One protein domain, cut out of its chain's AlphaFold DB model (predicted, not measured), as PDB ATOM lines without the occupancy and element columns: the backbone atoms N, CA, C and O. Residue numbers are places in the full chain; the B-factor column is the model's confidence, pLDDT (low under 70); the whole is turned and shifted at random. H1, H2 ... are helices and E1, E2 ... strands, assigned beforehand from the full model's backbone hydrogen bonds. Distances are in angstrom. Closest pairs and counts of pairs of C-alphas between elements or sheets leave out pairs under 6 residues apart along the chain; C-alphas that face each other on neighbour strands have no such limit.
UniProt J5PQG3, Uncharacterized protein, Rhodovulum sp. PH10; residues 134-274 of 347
ATOM      1  N   GLN A 134      18.784 -26.504 -16.374       95.38
ATOM      2  CA  GLN A 134      20.071 -25.793 -16.371       95.38
ATOM      3  C   GLN A 134      21.233 -26.766 -16.136       95.38
ATOM      4  O   GLN A 134      22.259 -26.692 -16.815       95.38
ATOM      5  N   HIS A 135      21.063 -27.716 -15.215       95.81
ATOM      6  CA  HIS A 135      21.952 -28.850 -15.030       95.81
ATOM      7  C   HIS A 135      22.045 -29.637 -16.342       95.81
ATOM      8  O   HIS A 135      23.145 -29.769 -16.879       95.81
ATOM      9  N   PHE A 136      20.913 -30.035 -16.930       94.38
ATOM     10  CA  PHE A 136      20.898 -30.689 -18.238       94.38
ATOM     11  C   PHE A 136      21.673 -29.889 -19.301       94.38
ATOM     12  O   PHE A 136      22.539 -30.441 -19.981       94.38
ATOM     13  N   ALA A 137      21.401 -28.585 -19.429       94.38
ATOM     14  CA  ALA A 137      22.034 -27.725 -20.426       94.38
ATOM     15  C   ALA A 137      23.560 -27.652 -20.257       94.38
ATOM     16  O   ALA A 137      24.278 -27.732 -21.256       94.38
ATOM     17  N   ARG A 138      24.073 -27.573 -19.018       95.50
ATOM     18  CA  ARG A 138      25.524 -27.614 -18.745       95.50
ATOM     19  C   ARG A 138      26.160 -28.913 -19.231       95.50
ATOM     20  O   ARG A 138      27.200 -28.864 -19.889       95.50
ATOM     21  N   ILE A 139      25.548 -30.060 -18.928       93.19
ATOM     22  CA  ILE A 139      26.084 -31.365 -19.339       93.19
ATOM     23  C   ILE A 139      26.005 -31.517 -20.858       93.19
ATOM     24  O   ILE A 139      26.997 -31.875 -21.487       93.19
ATOM     25  N   ALA A 140      24.876 -31.166 -21.478       90.50
ATOM     26  CA  ALA A 140      24.709 -31.212 -22.931       90.50
ATOM     27  C   ALA A 140      25.727 -30.322 -23.667       90.50
ATOM     28  O   ALA A 140      26.287 -30.738 -24.686       90.50
ATOM     29  N   ALA A 141      26.011 -29.129 -23.136       90.94
ATOM     30  CA  ALA A 141      27.001 -28.221 -23.704       90.94
ATOM     31  C   ALA A 141      28.423 -28.790 -23.643       90.94
ATOM     32  O   ALA A 141      29.166 -28.683 -24.615       90.94
ATOM     33  N   ARG A 142      28.803 -29.452 -22.545       89.31
ATOM     34  CA  ARG A 142      30.128 -30.079 -22.408       89.31
ATOM     35  C   ARG A 142      30.246 -31.364 -23.222       89.31
ATOM     36  O   ARG A 142      31.191 -31.533 -23.988       89.31
ATOM     37  N   TYR A 143      29.275 -32.259 -23.070       85.00
ATOM     38  CA  TYR A 143      29.337 -33.609 -23.615       85.00
ATOM     39  C   TYR A 143      29.074 -33.642 -25.122       85.00
ATOM     40  O   TYR A 143      29.812 -34.271 -25.882       85.00
ATOM     41  N   TRP A 144      28.018 -32.966 -25.572       85.69
ATOM     42  CA  TRP A 144      27.609 -32.978 -26.978       85.69
ATOM     43  C   TRP A 144      28.085 -31.749 -27.753       85.69
ATOM     44  O   TRP A 144      27.897 -31.696 -28.968       85.69
ATOM     45  N   ARG A 145      28.721 -30.777 -27.081       88.81
ATOM     46  CA  ARG A 145      29.163 -29.502 -27.674       88.81
ATOM     47  C   ARG A 145      28.018 -28.708 -28.305       88.81
ATOM     48  O   ARG A 145      28.219 -27.963 -29.258       88.81
ATOM     49  N   HIS A 146      26.798 -28.887 -27.805       92.12
ATOM     50  CA  HIS A 146      25.652 -28.113 -28.265       92.12
ATOM     51  C   HIS A 146      25.630 -26.741 -27.587       92.12
ATOM     52  O   HIS A 146      25.937 -26.622 -26.403       92.12
ATOM     53  N   ARG A 147      25.171 -25.715 -28.302       96.06
ATOM     54  CA  ARG A 147      24.698 -24.477 -27.676       96.06
ATOM     55  C   ARG A 147      23.226 -24.677 -27.312       96.06
ATOM     56  O   ARG A 147      22.437 -25.097 -28.159       96.06
ATOM     57  N   ILE A 148      22.874 -24.424 -26.056       96.06
ATOM     58  CA  ILE A 148      21.534 -24.667 -25.512       96.06
ATOM     59  C   ILE A 148      20.920 -23.331 -25.115       96.06
ATOM     60  O   ILE A 148      21.533 -22.576 -24.363       96.06
ATOM     61  N   PHE A 149      19.714 -23.056 -25.601       97.75
ATOM     62  CA  PHE A 149      19.012 -21.798 -25.359       97.75
ATOM     63  C   PHE A 149      17.601 -22.033 -24.826       97.75
ATOM     64  O   PHE A 149      16.987 -23.046 -25.165       97.75
ATOM     65  N   PRO A 150      17.046 -21.093 -24.047       97.88
ATOM     66  CA  PRO A 150      15.632 -21.107 -23.710       97.88
ATOM     67  C   PRO A 150      14.747 -21.055 -24.962       97.88
ATOM     68  O   PRO A 150      15.014 -20.310 -25.909       97.88
ATOM     69  N   ASN A 151      13.658 -21.819 -24.965       97.88
ATOM     70  CA  ASN A 151      12.683 -21.819 -26.047       97.88
ATOM     71  C   ASN A 151      11.756 -20.599 -25.956       97.88
ATOM     72  O   ASN A 151      10.625 -20.684 -25.482       97.88
ATOM     73  N   HIS A 152      12.247 -19.457 -26.433       98.44
ATOM     74  CA  HIS A 152      11.445 -18.238 -26.571       98.44
ATOM     75  C   HIS A 152      10.780 -18.117 -27.948       98.44
ATOM     76  O   HIS A 152       9.999 -17.202 -28.166       98.44
ATOM     77  N   VAL A 153      11.054 -19.030 -28.882       98.31
ATOM     78  CA  VAL A 153      10.511 -18.957 -30.249       98.31
ATOM     79  C   VAL A 153       9.111 -19.564 -30.329       98.31
ATOM     80  O   VAL A 153       8.262 -19.051 -31.054       98.31
ATOM     81  N   LEU A 154       8.847 -20.624 -29.553       97.50
ATOM     82  CA  LEU A 154       7.582 -21.371 -29.548       97.50
ATOM     83  C   LEU A 154       6.924 -21.363 -28.154       97.50
ATOM     84  O   LEU A 154       6.926 -22.394 -27.465       97.50
ATOM     85  N   PRO A 155       6.321 -20.234 -27.728       96.62
ATOM     86  CA  PRO A 155       5.792 -20.071 -26.373       96.62
ATOM     87  C   PRO A 155       4.772 -21.130 -25.950       96.62
ATOM     88  O   PRO A 155       4.732 -21.524 -24.788       96.62
ATOM     89  N   GLU A 156       3.958 -21.629 -26.885       94.88
ATOM     90  CA  GLU A 156       2.918 -22.610 -26.567       94.88
ATOM     91  C   GLU A 156       3.475 -23.973 -26.144       94.88
ATOM     92  O   GLU A 156       2.875 -24.671 -25.325       94.88
ATOM     93  N   ILE A 157       4.628 -24.346 -26.693       94.56
ATOM     94  CA  ILE A 157       5.270 -25.644 -26.468       94.56
ATOM     95  C   ILE A 157       6.332 -25.556 -25.365       94.56
ATOM     96  O   ILE A 157       6.618 -26.562 -24.710       94.56
ATOM     97  N   ALA A 158       6.860 -24.356 -25.114       96.12
ATOM     98  CA  ALA A 158       7.896 -24.079 -24.129       96.12
ATOM     99  C   ALA A 158       7.668 -24.707 -22.735       96.12
ATOM    100  O   ALA A 158       8.639 -25.221 -22.186       96.12
ATOM    101  N   PRO A 159       6.440 -24.794 -22.170       96.00
ATOM    102  CA  PRO A 159       6.240 -25.454 -20.877       96.00
ATOM    103  C   PRO A 159       6.700 -26.917 -20.843       96.00
ATOM    104  O   PRO A 159       7.151 -27.394 -19.809       96.00
ATOM    105  N   PHE A 160       6.604 -27.639 -21.957       93.81
ATOM    106  CA  PHE A 160       6.990 -29.052 -22.048       93.81
ATOM    107  C   PHE A 160       8.360 -29.252 -22.695       93.81
ATOM    108  O   PHE A 160       9.029 -30.243 -22.421       93.81
ATOM    109  N   CYS A 161       8.756 -28.337 -23.579       94.75
ATOM    110  CA  CYS A 161      10.033 -28.372 -24.276       94.75
ATOM    111  C   CYS A 161      10.680 -26.982 -24.199       94.75
ATOM    112  O   CYS A 161      10.547 -26.176 -25.127       94.75
ATOM    113  N   PRO A 162      11.336 -26.671 -23.067       97.06
ATOM    114  CA  PRO A 162      11.818 -25.326 -22.780       97.06
ATOM    115  C   PRO A 162      13.198 -25.034 -23.379       97.06
ATOM    116  O   PRO A 162      13.723 -23.947 -23.158       97.06
ATOM    117  N   LEU A 163      13.792 -25.973 -24.124       97.12
ATOM    118  CA  LEU A 163      15.143 -25.862 -24.671       97.12
ATOM    119  C   LEU A 163      15.160 -25.930 -26.204       97.12
ATOM    120  O   LEU A 163      14.564 -26.819 -26.814       97.12
ATOM    121  N   ILE A 164      15.933 -25.034 -26.810       97.06
ATOM    122  CA  ILE A 164      16.379 -25.083 -28.203       97.06
ATOM    123  C   ILE A 164      17.841 -25.528 -28.208       97.06
ATOM    124  O   ILE A 164      18.680 -24.968 -27.503       97.06
ATOM    125  N   HIS A 165      18.146 -26.541 -29.011       95.69
ATOM    126  CA  HIS A 165      19.490 -27.075 -29.184       95.69
ATOM    127  C   HIS A 165      20.053 -26.638 -30.533       95.69
ATOM    128  O   HIS A 165      19.397 -26.804 -31.563       95.69
ATOM    129  N   VAL A 166      21.293 -26.155 -30.526       95.56
ATOM    130  CA  VAL A 166      22.065 -25.836 -31.727       95.56
ATOM    131  C   VAL A 166      23.341 -26.670 -31.724       95.56
ATOM    132  O   VAL A 166      24.176 -26.559 -30.825       95.56
ATOM    133  N   TRP A 167      23.484 -27.537 -32.720       91.62
ATOM    134  CA  TRP A 167      24.658 -28.389 -32.903       91.62
ATOM    135  C   TRP A 167      25.836 -27.577 -33.462       91.62
ATOM    136  O   TRP A 167      25.602 -26.557 -34.113       91.62
ATOM    137  N   PRO A 168      27.090 -28.058 -33.327       87.62
ATOM    138  CA  PRO A 168      28.244 -27.455 -34.004       87.62
ATOM    139  C   PRO A 168      28.061 -27.309 -35.521       87.62
ATOM    140  O   PRO A 168      28.500 -26.326 -36.098       87.62
ATOM    141  N   SER A 169      27.340 -28.240 -36.156       86.25
ATOM    142  CA  SER A 169      26.990 -28.186 -37.585       86.25
ATOM    143  C   SER A 169      25.933 -27.129 -37.941       86.25
ATOM    144  O   SER A 169      25.436 -27.093 -39.064       86.25
ATOM    145  N   GLY A 170      25.478 -26.339 -36.969       89.69
ATOM    146  CA  GLY A 170      24.397 -25.378 -37.139       89.69
ATOM    147  C   GLY A 170      23.002 -25.998 -37.214       89.69
ATOM    148  O   GLY A 170      22.043 -25.244 -37.381       89.69
ATOM    149  N   ARG A 171      22.856 -27.326 -37.077       92.44
ATOM    150  CA  ARG A 171      21.538 -27.979 -36.986       92.44
ATOM    151  C   ARG A 171      20.789 -27.445 -35.769       92.44
ATOM    152  O   ARG A 171      21.398 -27.281 -34.716       92.44
ATOM    153  N   ILE A 172      19.483 -27.230 -35.903       95.12
ATOM    154  CA  ILE A 172      18.602 -26.763 -34.827       95.12
ATOM    155  C   ILE A 172      17.549 -27.836 -34.549       95.12
ATOM    156  O   ILE A 172      17.012 -28.437 -35.479       95.12
ATOM    157  N   ALA A 173      17.251 -28.084 -33.278       93.81
ATOM    158  CA  ALA A 173      16.108 -28.896 -32.883       93.81
ATOM    159  C   ALA A 173      15.597 -28.484 -31.504       93.81
ATOM    160  O   ALA A 173      16.351 -28.031 -30.643       93.81
ATOM    161  N   LEU A 174      14.316 -28.724 -31.277       90.12
ATOM    162  CA  LEU A 174      13.749 -28.822 -29.947       90.12
ATOM    163  C   LEU A 174      14.109 -30.185 -29.370       90.12
ATOM    164  O   LEU A 174      13.826 -31.216 -29.983       90.12
ATOM    165  N   HIS A 175      14.748 -30.220 -28.209       72.38
ATOM    166  CA  HIS A 175      15.138 -31.487 -27.602       72.38
ATOM    167  C   HIS A 175      14.497 -31.698 -26.232       72.38
ATOM    168  O   HIS A 175      13.902 -30.803 -25.637       72.38
ATOM    169  N   GLU A 176      14.639 -32.936 -25.767       64.81
ATOM    170  CA  GLU A 176      14.222 -33.446 -24.462       64.81
ATOM    171  C   GLU A 176      12.725 -33.468 -24.171       64.81
ATOM    172  O   GLU A 176      12.228 -32.940 -23.179       64.81
ATOM    173  N   ILE A 177      12.041 -34.267 -24.986       63.94
ATOM    174  CA  ILE A 177      10.806 -34.969 -24.606       63.94
ATOM    175  C   ILE A 177      11.160 -36.399 -24.157       63.94
ATOM    176  O   ILE A 177      10.464 -37.373 -24.442       63.94
ATOM    177  N   SER A 178      12.316 -36.566 -23.510       71.94
ATOM    178  CA  SER A 178      12.644 -37.845 -22.892       71.94
ATOM    179  C   SER A 178      11.696 -38.087 -21.719       71.94
ATOM    180  O   SER A 178      11.249 -37.153 -21.051       71.94
ATOM    181  N   GLY A 179      11.377 -39.358 -21.459       78.50
ATOM    182  CA  GLY A 179      10.465 -39.716 -20.371       78.50
ATOM    183  C   GLY A 179      10.922 -39.170 -19.015       78.50
ATOM    184  O   GLY A 179      10.086 -38.754 -18.223       78.50
ATOM    185  N   TYR A 180      12.239 -39.097 -18.782       84.69
ATOM    186  CA  TYR A 180      12.804 -38.515 -17.566       84.69
ATOM    187  C   TYR A 180      12.520 -37.011 -17.461       84.69
ATOM    188  O   TYR A 180      11.937 -36.572 -16.473       84.69
ATOM    189  N   MET A 181      12.895 -36.220 -18.474       87.94
ATOM    190  CA  MET A 181      12.756 -34.758 -18.408       87.94
ATOM    191  C   MET A 181      11.281 -34.344 -18.379       87.94
ATOM    192  O   MET A 181      10.915 -33.427 -17.649       87.94
ATOM    193  N   LEU A 182      10.410 -35.071 -19.089       87.44
ATOM    194  CA  LEU A 182       8.964 -34.890 -18.975       87.44
ATOM    195  C   LEU A 182       8.447 -35.202 -17.569       87.44
ATOM    196  O   LEU A 182       7.685 -34.407 -17.028       87.44
ATOM    197  N   ALA A 183       8.854 -36.327 -16.973       88.19
ATOM    198  CA  ALA A 183       8.427 -36.697 -15.626       88.19
ATOM    199  C   ALA A 183       8.881 -35.661 -14.586       88.19
ATOM    200  O   ALA A 183       8.094 -35.282 -13.724       88.19
ATOM    201  N   MET A 184      10.106 -35.142 -14.710       92.25
ATOM    202  CA  MET A 184      10.623 -34.051 -13.878       92.25
ATOM    203  C   MET A 184       9.768 -32.782 -14.021       92.25
ATOM    204  O   MET A 184       9.314 -32.215 -13.026       92.25
ATOM    205  N   THR A 185       9.477 -32.367 -15.255       92.38
ATOM    206  CA  THR A 185       8.614 -31.212 -15.549       92.38
ATOM    207  C   THR A 185       7.201 -31.386 -15.002       92.38
ATOM    208  O   THR A 185       6.614 -30.436 -14.477       92.38
ATOM    209  N   GLN A 186       6.653 -32.599 -15.095       91.94
ATOM    210  CA  GLN A 186       5.324 -32.921 -14.591       91.94
ATOM    211  C   GLN A 186       5.280 -32.920 -13.059       91.94
ATOM    212  O   GLN A 186       4.373 -32.320 -12.479       91.94
ATOM    213  N   ALA A 187       6.272 -33.534 -12.410       93.62
ATOM    214  CA  ALA A 187       6.403 -33.568 -10.956       93.62
ATOM    215  C   ALA A 187       6.551 -32.158 -10.365       93.62
ATOM    216  O   ALA A 187       5.937 -31.847  -9.350       93.62
ATOM    217  N   GLY A 188       7.302 -31.284 -11.041       94.69
ATOM    218  CA  GLY A 188       7.478 -29.886 -10.647       94.69
ATOM    219  C   GLY A 188       6.375 -28.934 -11.120       94.69
ATOM    220  O   GLY A 188       6.538 -27.723 -10.990       94.69
ATOM    221  N   GLY A 189       5.288 -29.425 -11.728       95.81
ATOM    222  CA  GLY A 189       4.188 -28.580 -12.203       95.81
ATOM    223  C   GLY A 189       4.654 -27.426 -13.101       95.81
ATOM    224  O   GLY A 189       4.238 -26.286 -12.893       95.81
ATOM    225  N   PHE A 190       5.551 -27.710 -14.051       96.56
ATOM    226  CA  PHE A 190       6.212 -26.753 -14.957       96.56
ATOM    227  C   PHE A 190       7.215 -25.770 -14.326       96.56
ATOM    228  O   PHE A 190       7.827 -25.005 -15.067       96.56
ATOM    229  N   ALA A 191       7.462 -25.805 -13.011       97.00
ATOM    230  CA  ALA A 191       8.506 -24.978 -12.391       97.00
ATOM    231  C   ALA A 191       9.921 -25.226 -12.973       97.00
ATOM    232  O   ALA A 191      10.623 -24.246 -13.221       97.00
ATOM    233  N   PRO A 192      10.337 -26.473 -13.301       96.19
ATOM    234  CA  PRO A 192      11.628 -26.703 -13.957       96.19
ATOM    235  C   PRO A 192      11.752 -25.986 -15.309       96.19
ATOM    236  O   PRO A 192      12.800 -25.423 -15.619       96.19
ATOM    237  N   SER A 193      10.679 -25.976 -16.106       97.12
ATOM    238  CA  SER A 193      10.639 -25.269 -17.390       97.12
ATOM    239  C   SER A 193      10.696 -23.757 -17.200       97.12
ATOM    240  O   SER A 193      11.442 -23.084 -17.907       97.12
ATOM    241  N   GLU A 194       9.963 -23.212 -16.226       97.62
ATOM    242  CA  GLU A 194      10.039 -21.783 -15.895       97.62
ATOM    243  C   GLU A 194      11.458 -21.364 -15.509       97.62
ATOM    244  O   GLU A 194      11.917 -20.334 -15.992       97.62
ATOM    245  N   GLY A 195      12.172 -22.171 -14.716       97.06
ATOM    246  CA  GLY A 195      13.538 -21.861 -14.287       97.06
ATOM    247  C   GLY A 195      14.484 -21.563 -15.453       97.06
ATOM    248  O   GLY A 195      15.223 -20.582 -15.417       97.06
ATOM    249  N   VAL A 196      14.412 -22.345 -16.537       97.12
ATOM    250  CA  VAL A 196      15.257 -22.104 -17.718       97.12
ATOM    251  C   VAL A 196      14.680 -21.052 -18.670       97.12
ATOM    252  O   VAL A 196      15.436 -20.308 -19.287       97.12
ATOM    253  N   LEU A 197      13.352 -20.925 -18.762       98.12
ATOM    254  CA  LEU A 197      12.691 -19.885 -19.566       98.12
ATOM    255  C   LEU A 197      12.838 -18.482 -18.957       98.12
ATOM    256  O   LEU A 197      12.657 -17.481 -19.643       98.12
ATOM    257  N   GLN A 198      13.171 -18.374 -17.671       97.81
ATOM    258  CA  GLN A 198      13.484 -17.098 -17.029       97.81
ATOM    259  C   GLN A 198      14.909 -16.611 -17.304       97.81
ATOM    260  O   GLN A 198      15.220 -15.478 -16.942       97.81
ATOM    261  N   LEU A 199      15.765 -17.406 -17.944       97.38
ATOM    262  CA  LEU A 199      17.111 -16.972 -18.306       97.38
ATOM    263  C   LEU A 199      17.091 -15.811 -19.319       97.38
ATOM    264  O   LEU A 199      16.034 -15.494 -19.883       97.38
ATOM    265  N   PRO A 200      18.243 -15.142 -19.544       97.75
ATOM    266  CA  PRO A 200      18.348 -14.106 -20.562       97.75
ATOM    267  C   PRO A 200      17.746 -14.550 -21.904       97.75
ATOM    268  O   PRO A 200      17.842 -15.732 -22.255       97.75
ATOM    269  N   PRO A 201      17.099 -13.631 -22.647       97.56
ATOM    270  CA  PRO A 201      16.518 -13.955 -23.937       97.56
ATOM    271  C   PRO A 201      17.513 -14.661 -24.861       97.56
ATOM    272  O   PRO A 201      18.691 -14.311 -24.895       97.56
ATOM    273  N   ILE A 202      17.028 -15.661 -25.605       98.00
ATOM    274  CA  ILE A 202      17.785 -16.269 -26.699       98.00
ATOM    275  C   ILE A 202      18.342 -15.165 -27.625       98.00
ATOM    276  O   ILE A 202      17.605 -14.220 -27.914       98.00
ATOM    277  N   PRO A 203      19.609 -15.259 -28.069       98.25
ATOM    278  CA  PRO A 203      20.200 -14.277 -28.976       98.25
ATOM    279  C   PRO A 203      19.405 -14.107 -30.275       98.25
ATOM    280  O   PRO A 203      18.848 -15.083 -30.787       98.25
ATOM    281  N   ASP A 204      19.382 -12.886 -30.817       98.00
ATOM    282  CA  ASP A 204      18.590 -12.535 -32.005       98.00
ATOM    283  C   ASP A 204      18.977 -13.358 -33.244       98.00
ATOM    284  O   ASP A 204      18.099 -13.791 -33.990       98.00
ATOM    285  N   ASP A 205      20.268 -13.659 -33.429       96.75
ATOM    286  CA  ASP A 205      20.758 -14.495 -34.534       96.75
ATOM    287  C   ASP A 205      20.174 -15.913 -34.471       96.75
ATOM    288  O   ASP A 205      19.714 -16.467 -35.470       96.75
ATOM    289  N   VAL A 206      20.147 -16.505 -33.274       97.44
ATOM    290  CA  VAL A 206      19.602 -17.850 -33.076       97.44
ATOM    291  C   VAL A 206      18.080 -17.821 -33.188       97.44
ATOM    292  O   VAL A 206      17.502 -18.716 -33.801       97.44
ATOM    293  N   PHE A 207      17.433 -16.796 -32.630       98.44
ATOM    294  CA  PHE A 207      15.990 -16.602 -32.735       98.44
ATOM    295  C   PHE A 207      15.542 -16.538 -34.197       98.44
ATOM    296  O   PHE A 207      14.680 -17.323 -34.595       98.44
ATOM    297  N   GLY A 208      16.174 -15.672 -34.997       97.56
ATOM    298  CA  GLY A 208      15.889 -15.509 -36.423       97.56
ATOM    299  C   GLY A 208      16.020 -16.823 -37.186       97.56
ATOM    300  O   GLY A 208      15.077 -17.244 -37.845       97.56
ATOM    301  N   ARG A 209      17.112 -17.569 -36.977       97.00
ATOM    302  CA  ARG A 209      17.311 -18.872 -37.638       97.00
ATOM    303  C   ARG A 209      16.242 -19.909 -37.294       97.00
ATOM    304  O   ARG A 209      15.867 -20.712 -38.146       97.00
ATOM    305  N   VAL A 210      15.769 -19.943 -36.047       97.31
ATOM    306  CA  VAL A 210      14.678 -20.855 -35.663       97.31
ATOM    307  C   VAL A 210      13.369 -20.408 -36.317       97.31
ATOM    308  O   VAL A 210      12.619 -21.261 -36.788       97.31
ATOM    309  N   VAL A 211      13.100 -19.097 -36.360       97.50
ATOM    310  CA  VAL A 211      11.926 -18.530 -37.038       97.50
ATOM    311  C   VAL A 211      11.946 -18.887 -38.520       97.50
ATOM    312  O   VAL A 211      10.991 -19.498 -38.988       97.50
ATOM    313  N   ASP A 212      13.051 -18.638 -39.222       95.75
ATOM    314  CA  ASP A 212      13.222 -18.964 -40.642       95.75
ATOM    315  C   ASP A 212      12.963 -20.445 -40.925       95.75
ATOM    316  O   ASP A 212      12.238 -20.794 -41.861       95.75
ATOM    317  N   GLY A 213      13.485 -21.329 -40.068       95.38
ATOM    318  CA  GLY A 213      13.266 -22.769 -40.180       95.38
ATOM    319  C   GLY A 213      11.825 -23.222 -39.951       95.38
ATOM    320  O   GLY A 213      11.463 -24.346 -40.311       95.38
ATOM    321  N   LEU A 214      10.985 -22.366 -39.373       96.06
ATOM    322  CA  LEU A 214       9.592 -22.656 -39.046       96.06
ATOM    323  C   LEU A 214       8.580 -21.808 -39.820       96.06
ATOM    324  O   LEU A 214       7.396 -22.154 -39.802       96.06
ATOM    325  N   THR A 215       9.020 -20.774 -40.539       91.38
ATOM    326  CA  THR A 215       8.188 -19.910 -41.387       91.38
ATOM    327  C   THR A 215       7.324 -20.738 -42.330       91.38
ATOM    328  O   THR A 215       7.808 -21.680 -42.954       91.38
ATOM    329  N   GLY A 216       6.028 -20.420 -42.419       86.81
ATOM    330  CA  GLY A 216       5.046 -21.168 -43.217       86.81
ATOM    331  C   GLY A 216       4.572 -22.487 -42.587       86.81
ATOM    332  O   GLY A 216       3.889 -23.272 -43.240       86.81
ATOM    333  N   GLY A 217       4.958 -22.774 -41.340       87.88
ATOM    334  CA  GLY A 217       4.409 -23.871 -40.543       87.88
ATOM    335  C   GLY A 217       3.138 -23.472 -39.775       87.88
ATOM    336  O   GLY A 217       2.854 -22.288 -39.613       87.88
ATOM    337  N   PRO A 218       2.391 -24.442 -39.218       89.00
ATOM    338  CA  PRO A 218       1.157 -24.199 -38.457       89.00
ATOM    339  C   PRO A 218       1.430 -23.737 -37.010       89.00
ATOM    340  O   PRO A 218       0.654 -24.022 -36.097       89.00
ATOM    341  N   HIS A 219       2.589 -23.130 -36.760       89.56
ATOM    342  CA  HIS A 219       3.065 -22.793 -35.423       89.56
ATOM    343  C   HIS A 219       2.946 -21.294 -35.192       89.56
ATOM    344  O   HIS A 219       3.351 -20.502 -36.036       89.56
ATOM    345  N   GLU A 220       2.442 -20.911 -34.024       92.62
ATOM    346  CA  GLU A 220       2.509 -19.524 -33.584       92.62
ATOM    347  C   GLU A 220       3.921 -19.241 -33.060       92.62
ATOM    348  O   GLU A 220       4.361 -19.823 -32.062       92.62
ATOM    349  N   LEU A 221       4.643 -18.390 -33.787       96.81
ATOM    350  CA  LEU A 221       6.001 -17.975 -33.456       96.81
ATOM    351  C   LEU A 221       5.959 -16.643 -32.707       96.81
ATOM    352  O   LEU A 221       5.177 -15.749 -33.040       96.81
ATOM    353  N   ALA A 222       6.818 -16.493 -31.702       97.25
ATOM    354  CA  ALA A 222       7.014 -15.196 -31.068       97.25
ATOM    355  C   ALA A 222       7.599 -14.182 -32.070       97.25
ATOM    356  O   ALA A 222       8.324 -14.551 -32.989       97.25
ATOM    357  N   ARG A 223       7.319 -12.889 -31.865       96.31
ATOM    358  CA  ARG A 223       7.828 -11.806 -32.733       96.31
ATOM    359  C   ARG A 223       9.212 -11.289 -32.334       96.31
ATOM    360  O   ARG A 223       9.869 -10.643 -33.136       96.31
ATOM    361  N   SER A 224       9.635 -11.541 -31.096       98.25
ATOM    362  CA  SER A 224      10.963 -11.191 -30.585       98.25
ATOM    363  C   SER A 224      11.350 -12.102 -29.416       98.25
ATOM    364  O   SER A 224      10.453 -12.673 -28.776       98.25
ATOM    365  N   PRO A 225      12.647 -12.218 -29.074       98.44
ATOM    366  CA  PRO A 225      13.085 -12.983 -27.908       98.44
ATOM    367  C   PRO A 225      12.441 -12.537 -26.589       98.44
ATOM    368  O   PRO A 225      12.100 -13.379 -25.754       98.44
ATOM    369  N   GLN A 226      12.248 -11.229 -26.388       98.38
ATOM    370  CA  GLN A 226      11.686 -10.666 -25.154       98.38
ATOM    371  C   GLN A 226      10.196 -10.992 -25.025       98.38
ATOM    372  O   GLN A 226       9.757 -11.469 -23.976       98.38
ATOM    373  N   LEU A 227       9.424 -10.796 -26.101       98.06
ATOM    374  CA  LEU A 227       8.010 -11.166 -26.118       98.06
ATOM    375  C   LEU A 227       7.849 -12.683 -25.970       98.06
ATOM    376  O   LEU A 227       7.012 -13.152 -25.202       98.06
ATOM    377  N   GLY A 228       8.697 -13.448 -26.654       98.44
ATOM    378  CA  GLY A 228       8.740 -14.900 -26.583       98.44
ATOM    379  C   GLY A 228       8.955 -15.436 -25.173       98.44
ATOM    380  O   GLY A 228       8.218 -16.315 -24.727       98.44
ATOM    381  N   ARG A 229       9.899 -14.846 -24.433       98.56
ATOM    382  CA  ARG A 229      10.128 -15.131 -23.010       98.56
ATOM    383  C   ARG A 229       8.882 -14.858 -22.168       98.56
ATOM    384  O   ARG A 229       8.441 -15.729 -21.419       98.56
ATOM    385  N   ALA A 230       8.294 -13.669 -22.302       98.50
ATOM    386  CA  ALA A 230       7.108 -13.285 -21.535       98.50
ATOM    387  C   ALA A 230       5.924 -14.236 -21.793       98.50
ATOM    388  O   ALA A 230       5.274 -14.701 -20.849       98.50
ATOM    389  N   LEU A 231       5.686 -14.581 -23.062       98.56
ATOM    390  CA  LEU A 231       4.655 -15.534 -23.459       98.56
ATOM    391  C   LEU A 231       4.958 -16.934 -22.914       98.56
ATOM    392  O   LEU A 231       4.084 -17.532 -22.294       98.56
ATOM    393  N   ALA A 232       6.180 -17.450 -23.059       98.31
ATOM    394  CA  ALA A 232       6.539 -18.790 -22.592       98.31
ATOM    395  C   ALA A 232       6.286 -18.966 -21.080       98.31
ATOM    396  O   ALA A 232       5.720 -19.974 -20.647       98.31
ATOM    397  N   LEU A 233       6.615 -17.948 -20.278       98.62
ATOM    398  CA  LEU A 233       6.333 -17.926 -18.839       98.62
ATOM    399  C   LEU A 233       4.831 -17.844 -18.536       98.62
ATOM    400  O   LEU A 233       4.338 -18.536 -17.644       98.62
ATOM    401  N   SER A 234       4.079 -17.049 -19.300       98.44
ATOM    402  CA  SER A 234       2.614 -17.009 -19.206       98.44
ATOM    403  C   SER A 234       1.984 -18.373 -19.516       98.44
ATOM    404  O   SER A 234       1.099 -18.848 -18.800       98.44
ATOM    405  N   HIS A 235       2.496 -19.067 -20.534       98.19
ATOM    406  CA  HIS A 235       2.055 -20.410 -20.886       98.19
ATOM    407  C   HIS A 235       2.367 -21.443 -19.798       98.19
ATOM    408  O   HIS A 235       1.540 -22.331 -19.590       98.19
ATOM    409  N   CYS A 236       3.486 -21.322 -19.075       98.06
ATOM    410  CA  CYS A 236       3.781 -22.194 -17.934       98.06
ATOM    411  C   CYS A 236       2.751 -22.022 -16.810       98.06
ATOM    412  O   CYS A 236       2.169 -23.014 -16.361       98.06
ATOM    413  N   ARG A 237       2.440 -20.772 -16.432       98.12
ATOM    414  CA  ARG A 237       1.400 -20.460 -15.434       98.12
ATOM    415  C   ARG A 237       0.042 -21.034 -15.834       98.12
ATOM    416  O   ARG A 237      -0.545 -21.813 -15.086       98.12
ATOM    417  N   ARG A 238      -0.394 -20.774 -17.068       97.75
ATOM    418  CA  ARG A 238      -1.665 -21.292 -17.597       97.75
ATOM    419  C   ARG A 238      -1.703 -22.822 -17.656       97.75
ATOM    420  O   ARG A 238      -2.731 -23.432 -17.370       97.75
ATOM    421  N   ALA A 239      -0.601 -23.466 -18.044       96.69
ATOM    422  CA  ALA A 239      -0.511 -24.924 -18.087       96.69
ATOM    423  C   ALA A 239      -0.591 -25.540 -16.678       96.69
ATOM    424  O   ALA A 239      -1.211 -26.594 -16.500       96.69
ATOM    425  N   ARG A 240      -0.006 -24.873 -15.675       97.00
ATOM    426  CA  ARG A 240      -0.093 -25.252 -14.259       97.00
ATOM    427  C   ARG A 240      -1.513 -25.104 -13.717       97.00
ATOM    428  O   ARG A 240      -2.021 -26.059 -13.133       97.00
ATOM    429  N   GLU A 241      -2.167 -23.969 -13.958       97.44
ATOM    430  CA  GLU A 241      -3.565 -23.714 -13.569       97.44
ATOM    431  C   GLU A 241      -4.509 -24.773 -14.148       97.44
ATOM    432  O   GLU A 241      -5.304 -25.377 -13.432       97.44
ATOM    433  N   LYS A 242      -4.342 -25.093 -15.438       96.88
ATOM    434  CA  LYS A 242      -5.107 -26.146 -16.124       96.88
ATOM    435  C   LYS A 242      -4.670 -27.571 -15.769       96.88
ATOM    436  O   LYS A 242      -5.200 -28.530 -16.329       96.88
ATOM    437  N   ARG A 243      -3.688 -27.730 -14.874       96.56
ATOM    438  CA  ARG A 243      -3.124 -29.014 -14.426       96.56
ATOM    439  C   ARG A 243      -2.689 -29.930 -15.573       96.56
ATOM    440  O   ARG A 243      -2.770 -31.154 -15.478       96.56
ATOM    441  N   TRP A 244      -2.183 -29.351 -16.662       95.00
ATOM    442  CA  TRP A 244      -1.758 -30.108 -17.843       95.00
ATOM    443  C   TRP A 244      -0.596 -31.064 -17.569       95.00
ATOM    444  O   TRP A 244      -0.451 -32.055 -18.278       95.00
ATOM    445  N   TYR A 245       0.171 -30.831 -16.502       91.38
ATOM    446  CA  TYR A 245       1.200 -31.748 -16.015       91.38
ATOM    447  C   TYR A 245       0.646 -33.113 -15.559       91.38
ATOM    448  O   TYR A 245       1.403 -34.069 -15.450       91.38
ATOM    449  N   ARG A 246      -0.672 -33.237 -15.335       92.50
ATOM    450  CA  ARG A 246      -1.359 -34.512 -15.052       92.50
ATOM    451  C   ARG A 246      -2.027 -35.128 -16.288       92.50
ATOM    452  O   ARG A 246      -2.646 -36.180 -16.185       92.50
ATOM    453  N   SER A 247      -1.954 -34.470 -17.448       90.62
ATOM    454  CA  SER A 247      -2.675 -34.884 -18.655       90.62
ATOM    455  C   SER A 247      -1.770 -35.628 -19.637       90.62
ATOM    456  O   SER A 247      -0.982 -35.028 -20.378       90.62
ATOM    457  N   SER A 248      -1.951 -36.947 -19.717       86.62
ATOM    458  CA  SER A 248      -1.279 -37.788 -20.717       86.62
ATOM    459  C   SER A 248      -1.672 -37.404 -22.146       86.62
ATOM    460  O   SER A 248      -0.819 -37.375 -23.031       86.62
ATOM    461  N   ARG A 249      -2.939 -37.023 -22.373       87.81
ATOM    462  CA  ARG A 249      -3.430 -36.560 -23.683       87.81
ATOM    463  C   ARG A 249      -2.716 -35.288 -24.138       87.81
ATOM    464  O   ARG A 249      -2.300 -35.201 -25.293       87.81
ATOM    465  N   GLN A 250      -2.557 -34.317 -23.238       87.81
ATOM    466  CA  GLN A 250      -1.845 -33.080 -23.554       87.81
ATOM    467  C   GLN A 250      -0.368 -33.359 -23.846       87.81
ATOM    468  O   GLN A 250       0.164 -32.859 -24.834       87.81
ATOM    469  N   THR A 251       0.267 -34.207 -23.034       85.25
ATOM    470  CA  THR A 251       1.666 -34.608 -23.228       85.25
ATOM    471  C   THR A 251       1.865 -35.267 -24.596       85.25
ATOM    472  O   THR A 251       2.733 -34.841 -25.354       85.25
ATOM    473  N   ALA A 252       1.012 -36.228 -24.969       85.69
ATOM    474  CA  ALA A 252       1.064 -36.897 -26.271       85.69
ATOM    475  C   ALA A 252       0.906 -35.914 -27.445       85.69
ATOM    476  O   ALA A 252       1.691 -35.951 -28.391       85.69
ATOM    477  N   LYS A 253      -0.047 -34.972 -27.356       88.38
ATOM    478  CA  LYS A 253      -0.237 -33.924 -28.374       88.38
ATOM    479  C   LYS A 253       1.031 -33.090 -28.575       88.38
ATOM    480  O   LYS A 253       1.395 -32.780 -29.709       88.38
ATOM    481  N   ILE A 254       1.701 -32.713 -27.487       88.50
ATOM    482  CA  ILE A 254       2.932 -31.919 -27.554       88.50
ATOM    483  C   ILE A 254       4.086 -32.729 -28.152       88.50
ATOM    484  O   ILE A 254       4.793 -32.204 -29.011       88.50
ATOM    485  N   VAL A 255       4.231 -34.005 -27.778       85.31
ATOM    486  CA  VAL A 255       5.236 -34.912 -28.362       85.31
ATOM    487  C   VAL A 255       5.108 -34.949 -29.887       85.31
ATOM    488  O   VAL A 255       6.094 -34.736 -30.594       85.31
ATOM    489  N   THR A 256       3.891 -35.139 -30.406       87.75
ATOM    490  CA  THR A 256       3.629 -35.150 -31.852       87.75
ATOM    491  C   THR A 256       3.991 -33.819 -32.511       87.75
ATOM    492  O   THR A 256       4.628 -33.802 -33.561       87.75
ATOM    493  N   ARG A 257       3.635 -32.687 -31.891       90.69
ATOM    494  CA  ARG A 257       3.957 -31.360 -32.439       90.69
ATOM    495  C   ARG A 257       5.457 -31.118 -32.517       90.69
ATOM    496  O   ARG A 257       5.931 -30.635 -33.541       90.69
ATOM    497  N   VAL A 258       6.201 -31.469 -31.472       90.19
ATOM    498  CA  VAL A 258       7.660 -31.316 -31.463       90.19
ATOM    499  C   VAL A 258       8.328 -32.226 -32.484       90.19
ATOM    500  O   VAL A 258       9.283 -31.802 -33.130       90.19
ATOM    501  N   TRP A 259       7.793 -33.427 -32.719       88.75
ATOM    502  CA  TRP A 259       8.265 -34.271 -33.816       88.75
ATOM    503  C   TRP A 259       8.109 -33.580 -35.181       88.75
ATOM    504  O   TRP A 259       9.073 -33.523 -35.947       88.75
ATOM    505  N   CYS A 260       6.945 -32.983 -35.464       90.88
ATOM    506  CA  CYS A 260       6.721 -32.229 -36.703       90.88
ATOM    507  C   CYS A 260       7.661 -31.018 -36.831       90.88
ATOM    508  O   CYS A 260       8.240 -30.803 -37.895       90.88
ATOM    509  N   ILE A 261       7.853 -30.266 -35.742       93.62
ATOM    510  CA  ILE A 261       8.768 -29.112 -35.681       93.62
ATOM    511  C   ILE A 261      10.199 -29.541 -36.000       93.62
ATOM    512  O   ILE A 261      10.833 -28.976 -36.885       93.62
ATOM    513  N   ASN A 262      10.695 -30.582 -35.331       92.81
ATOM    514  CA  ASN A 262      12.052 -31.081 -35.543       92.81
ATOM    515  C   ASN A 262      12.264 -31.618 -36.953       92.81
ATOM    516  O   ASN A 262      13.333 -31.422 -37.528       92.81
ATOM    517  N   ARG A 263      11.250 -32.272 -37.531       90.75
ATOM    518  CA  ARG A 263      11.300 -32.709 -38.926       90.75
ATOM    519  C   ARG A 263      11.446 -31.514 -39.869       90.75
ATOM    520  O   ARG A 263      12.287 -31.570 -40.763       90.75
ATOM    521  N   ARG A 264      10.680 -30.441 -39.654       93.62
ATOM    522  CA  ARG A 264      10.764 -29.218 -40.465       93.62
ATOM    523  C   ARG A 264      12.127 -28.536 -40.326       93.62
ATOM    524  O   ARG A 264      12.759 -28.257 -41.337       93.62
ATOM    525  N   LEU A 265      12.620 -28.358 -39.099       94.06
ATOM    526  CA  LEU A 265      13.944 -27.778 -38.838       94.06
ATOM    527  C   LEU A 265      15.072 -28.590 -39.485       94.06
ATOM    528  O   LEU A 265      16.010 -28.014 -40.029       94.06
ATOM    529  N   ALA A 266      14.979 -29.923 -39.465       89.88
ATOM    530  CA  ALA A 266      15.943 -30.785 -40.137       89.88
ATOM    531  C   ALA A 266      15.897 -30.614 -41.666       89.88
ATOM    532  O   ALA A 266      16.945 -30.510 -42.294       89.88
ATOM    533  N   GLN A 267      14.702 -30.556 -42.263       90.50
ATOM    534  CA  GLN A 267      14.533 -30.323 -43.703       90.50
ATOM    535  C   GLN A 267      15.068 -28.953 -44.130       90.50
ATOM    536  O   GLN A 267      15.784 -28.863 -45.122       90.50
ATOM    537  N   TRP A 268      14.770 -27.908 -43.360       92.50
ATOM    538  CA  TRP A 268      15.280 -26.560 -43.595       92.50
ATOM    539  C   TRP A 268      16.804 -26.494 -43.480       92.50
ATOM    540  O   TRP A 268      17.462 -25.962 -44.369       92.50
ATOM    541  N   HIS A 269      17.378 -27.101 -42.433       88.62
ATOM    542  CA  HIS A 269      18.831 -27.177 -42.266       88.62
ATOM    543  C   HIS A 269      19.481 -27.875 -43.461       88.62
ATOM    544  O   HIS A 269      20.416 -27.325 -44.030       88.62
ATOM    545  N   HIS A 270      18.928 -29.009 -43.908       82.50
ATOM    546  CA  HIS A 270      19.390 -29.686 -45.119       82.50
ATOM    547  C   HIS A 270      19.300 -28.806 -46.372       82.50
ATOM    548  O   HIS A 270      20.233 -28.826 -47.169       82.50
ATOM    549  N   GLY A 271      18.220 -28.035 -46.527       78.69
ATOM    550  CA  GLY A 271      18.025 -27.121 -47.654       78.69
ATOM    551  C   GLY A 271      19.043 -25.980 -47.705       78.69
ATOM    552  O   GLY A 271      19.521 -25.661 -48.785       78.69
ATOM    553  N   ILE A 272      19.431 -25.415 -46.557       74.19
ATOM    554  CA  ILE A 272      20.431 -24.331 -46.491       74.19
ATOM    555  C   ILE A 272      21.859 -24.865 -46.603       74.19
ATOM    556  O   ILE A 272      22.708 -24.240 -47.220       74.19
ATOM    557  N   THR A 273      22.140 -26.046 -46.052       61.41
ATOM    558  CA  THR A 273      23.461 -26.681 -46.204       61.41
ATOM    559  C   THR A 273      23.685 -27.292 -47.589       61.41
ATOM    560  O   THR A 273      24.739 -27.864 -47.832       61.41
ATOM    561  N   ALA A 274      22.711 -27.216 -48.502       54.22
ATOM    562  CA  ALA A 274      22.821 -27.800 -49.837       54.22
ATOM    563  C   ALA A 274      23.851 -27.097 -50.749       54.22
ATOM    564  O   ALA A 274      24.149 -27.642 -51.811       54.22
TER     565      ALA A 274
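Overview. This is residues 134 to 274 of the 347 residues of an uncharacterized protein of Rhodovulum sp. PH10 (UniProt J5PQG3). A small three-stranded sheet, E1 E2 E3, and the unnamed stretch of residues 151 to 162 make the core, with helices set round them: H1 over one face of the sheet, H4 crossing the opposite face, and the long H6 running past the edge strand E3. H5, with the short H3 side by side with it, lies on another side of the core, and H2 makes a corner with H3. The printed part has 141 residues with six named helices and three named strands, in the order H1 E1 E2 E3 H2 H3 H4 H5 H6; the sheet, E1 - E2 - E3, is antiparallel and the class is mostly helix. The whole is compact, with a radius of gyration of the C-alphas of 14.1 A and spans of 44 by 34 by 27 A.

Along the chain. H1, residues 134 to 143, begins with C-alpha 134 at (20.071, -25.793, -16.371) and is 14.1 A long. The strands are E1, residues 147 to 150, 10.5 A; E2, residues 163 to 166, 9.9 A; and E3, residues 172 to 174, 7.2 A. H2 has residues 179 to 187, H3 residues 191 to 197, and H4 residues 204 to 214, 15.3 A. H5, residues 225 to 241, is 24.5 A long and begins with C-alpha 225 at (13.085, -12.983, -27.908). H6, residues 248 to 274, is 39.1 A long and ends with C-alpha 274 at (22.821, -27.800, -49.837).

Arrangement. E1, E2 and E3 form a meander, each strand the antiparallel neighbour of the one before. In the hairpin E1 and E2, N 147 and O 166 are 2.8 A apart, within hydrogen-bond range; in the hairpin E2 and E3, N 165 and O 173 are 2.8 A apart. H1 is on the sheet over E1, along the strands, at a height over the sheet of 9.2 A. H4 is on the opposite face at a height of 10.3 A and runs across the strands, at 77 degrees to E3 on the local plane. H6 only grazes the sheet with residues 258 to 269; the closest C-alphas of E3 and H6, Ala 173 and Asn 262, are 5.3 A apart. With residues 261 to 269 alone H6 touches H4, about perpendicular at 79 degrees, closest at the C-alphas of Gly 213 and Leu 265, 5.2 A. H5, with residues 229 to 236 alone, touches H3 at a shallow tilt of 8 degrees, opposite ways, closest at the C-alphas of Glu 194 and Leu 233, 6.1 A. H2 and H3 touch only at the corner, closest at the C-alphas of Thr 185 and Pro 192, 5.7 A. H5 and H6 are apart. Every O i to N i+4 pair is within hydrogen-bond range in H1, H2, H4, H5 and H6; in H3 2 of 3 are.

Size, cuts and confidence. The two C-alphas farthest apart, those of Glu 241 and Ala 274, are 45.0 A apart. The printed part has no cut, and the link from E1 to E2, 12 residues, is long. The mean pLDDT of the printed part is 92.3; residues 176 to 177 and 273 to 274 are under 70.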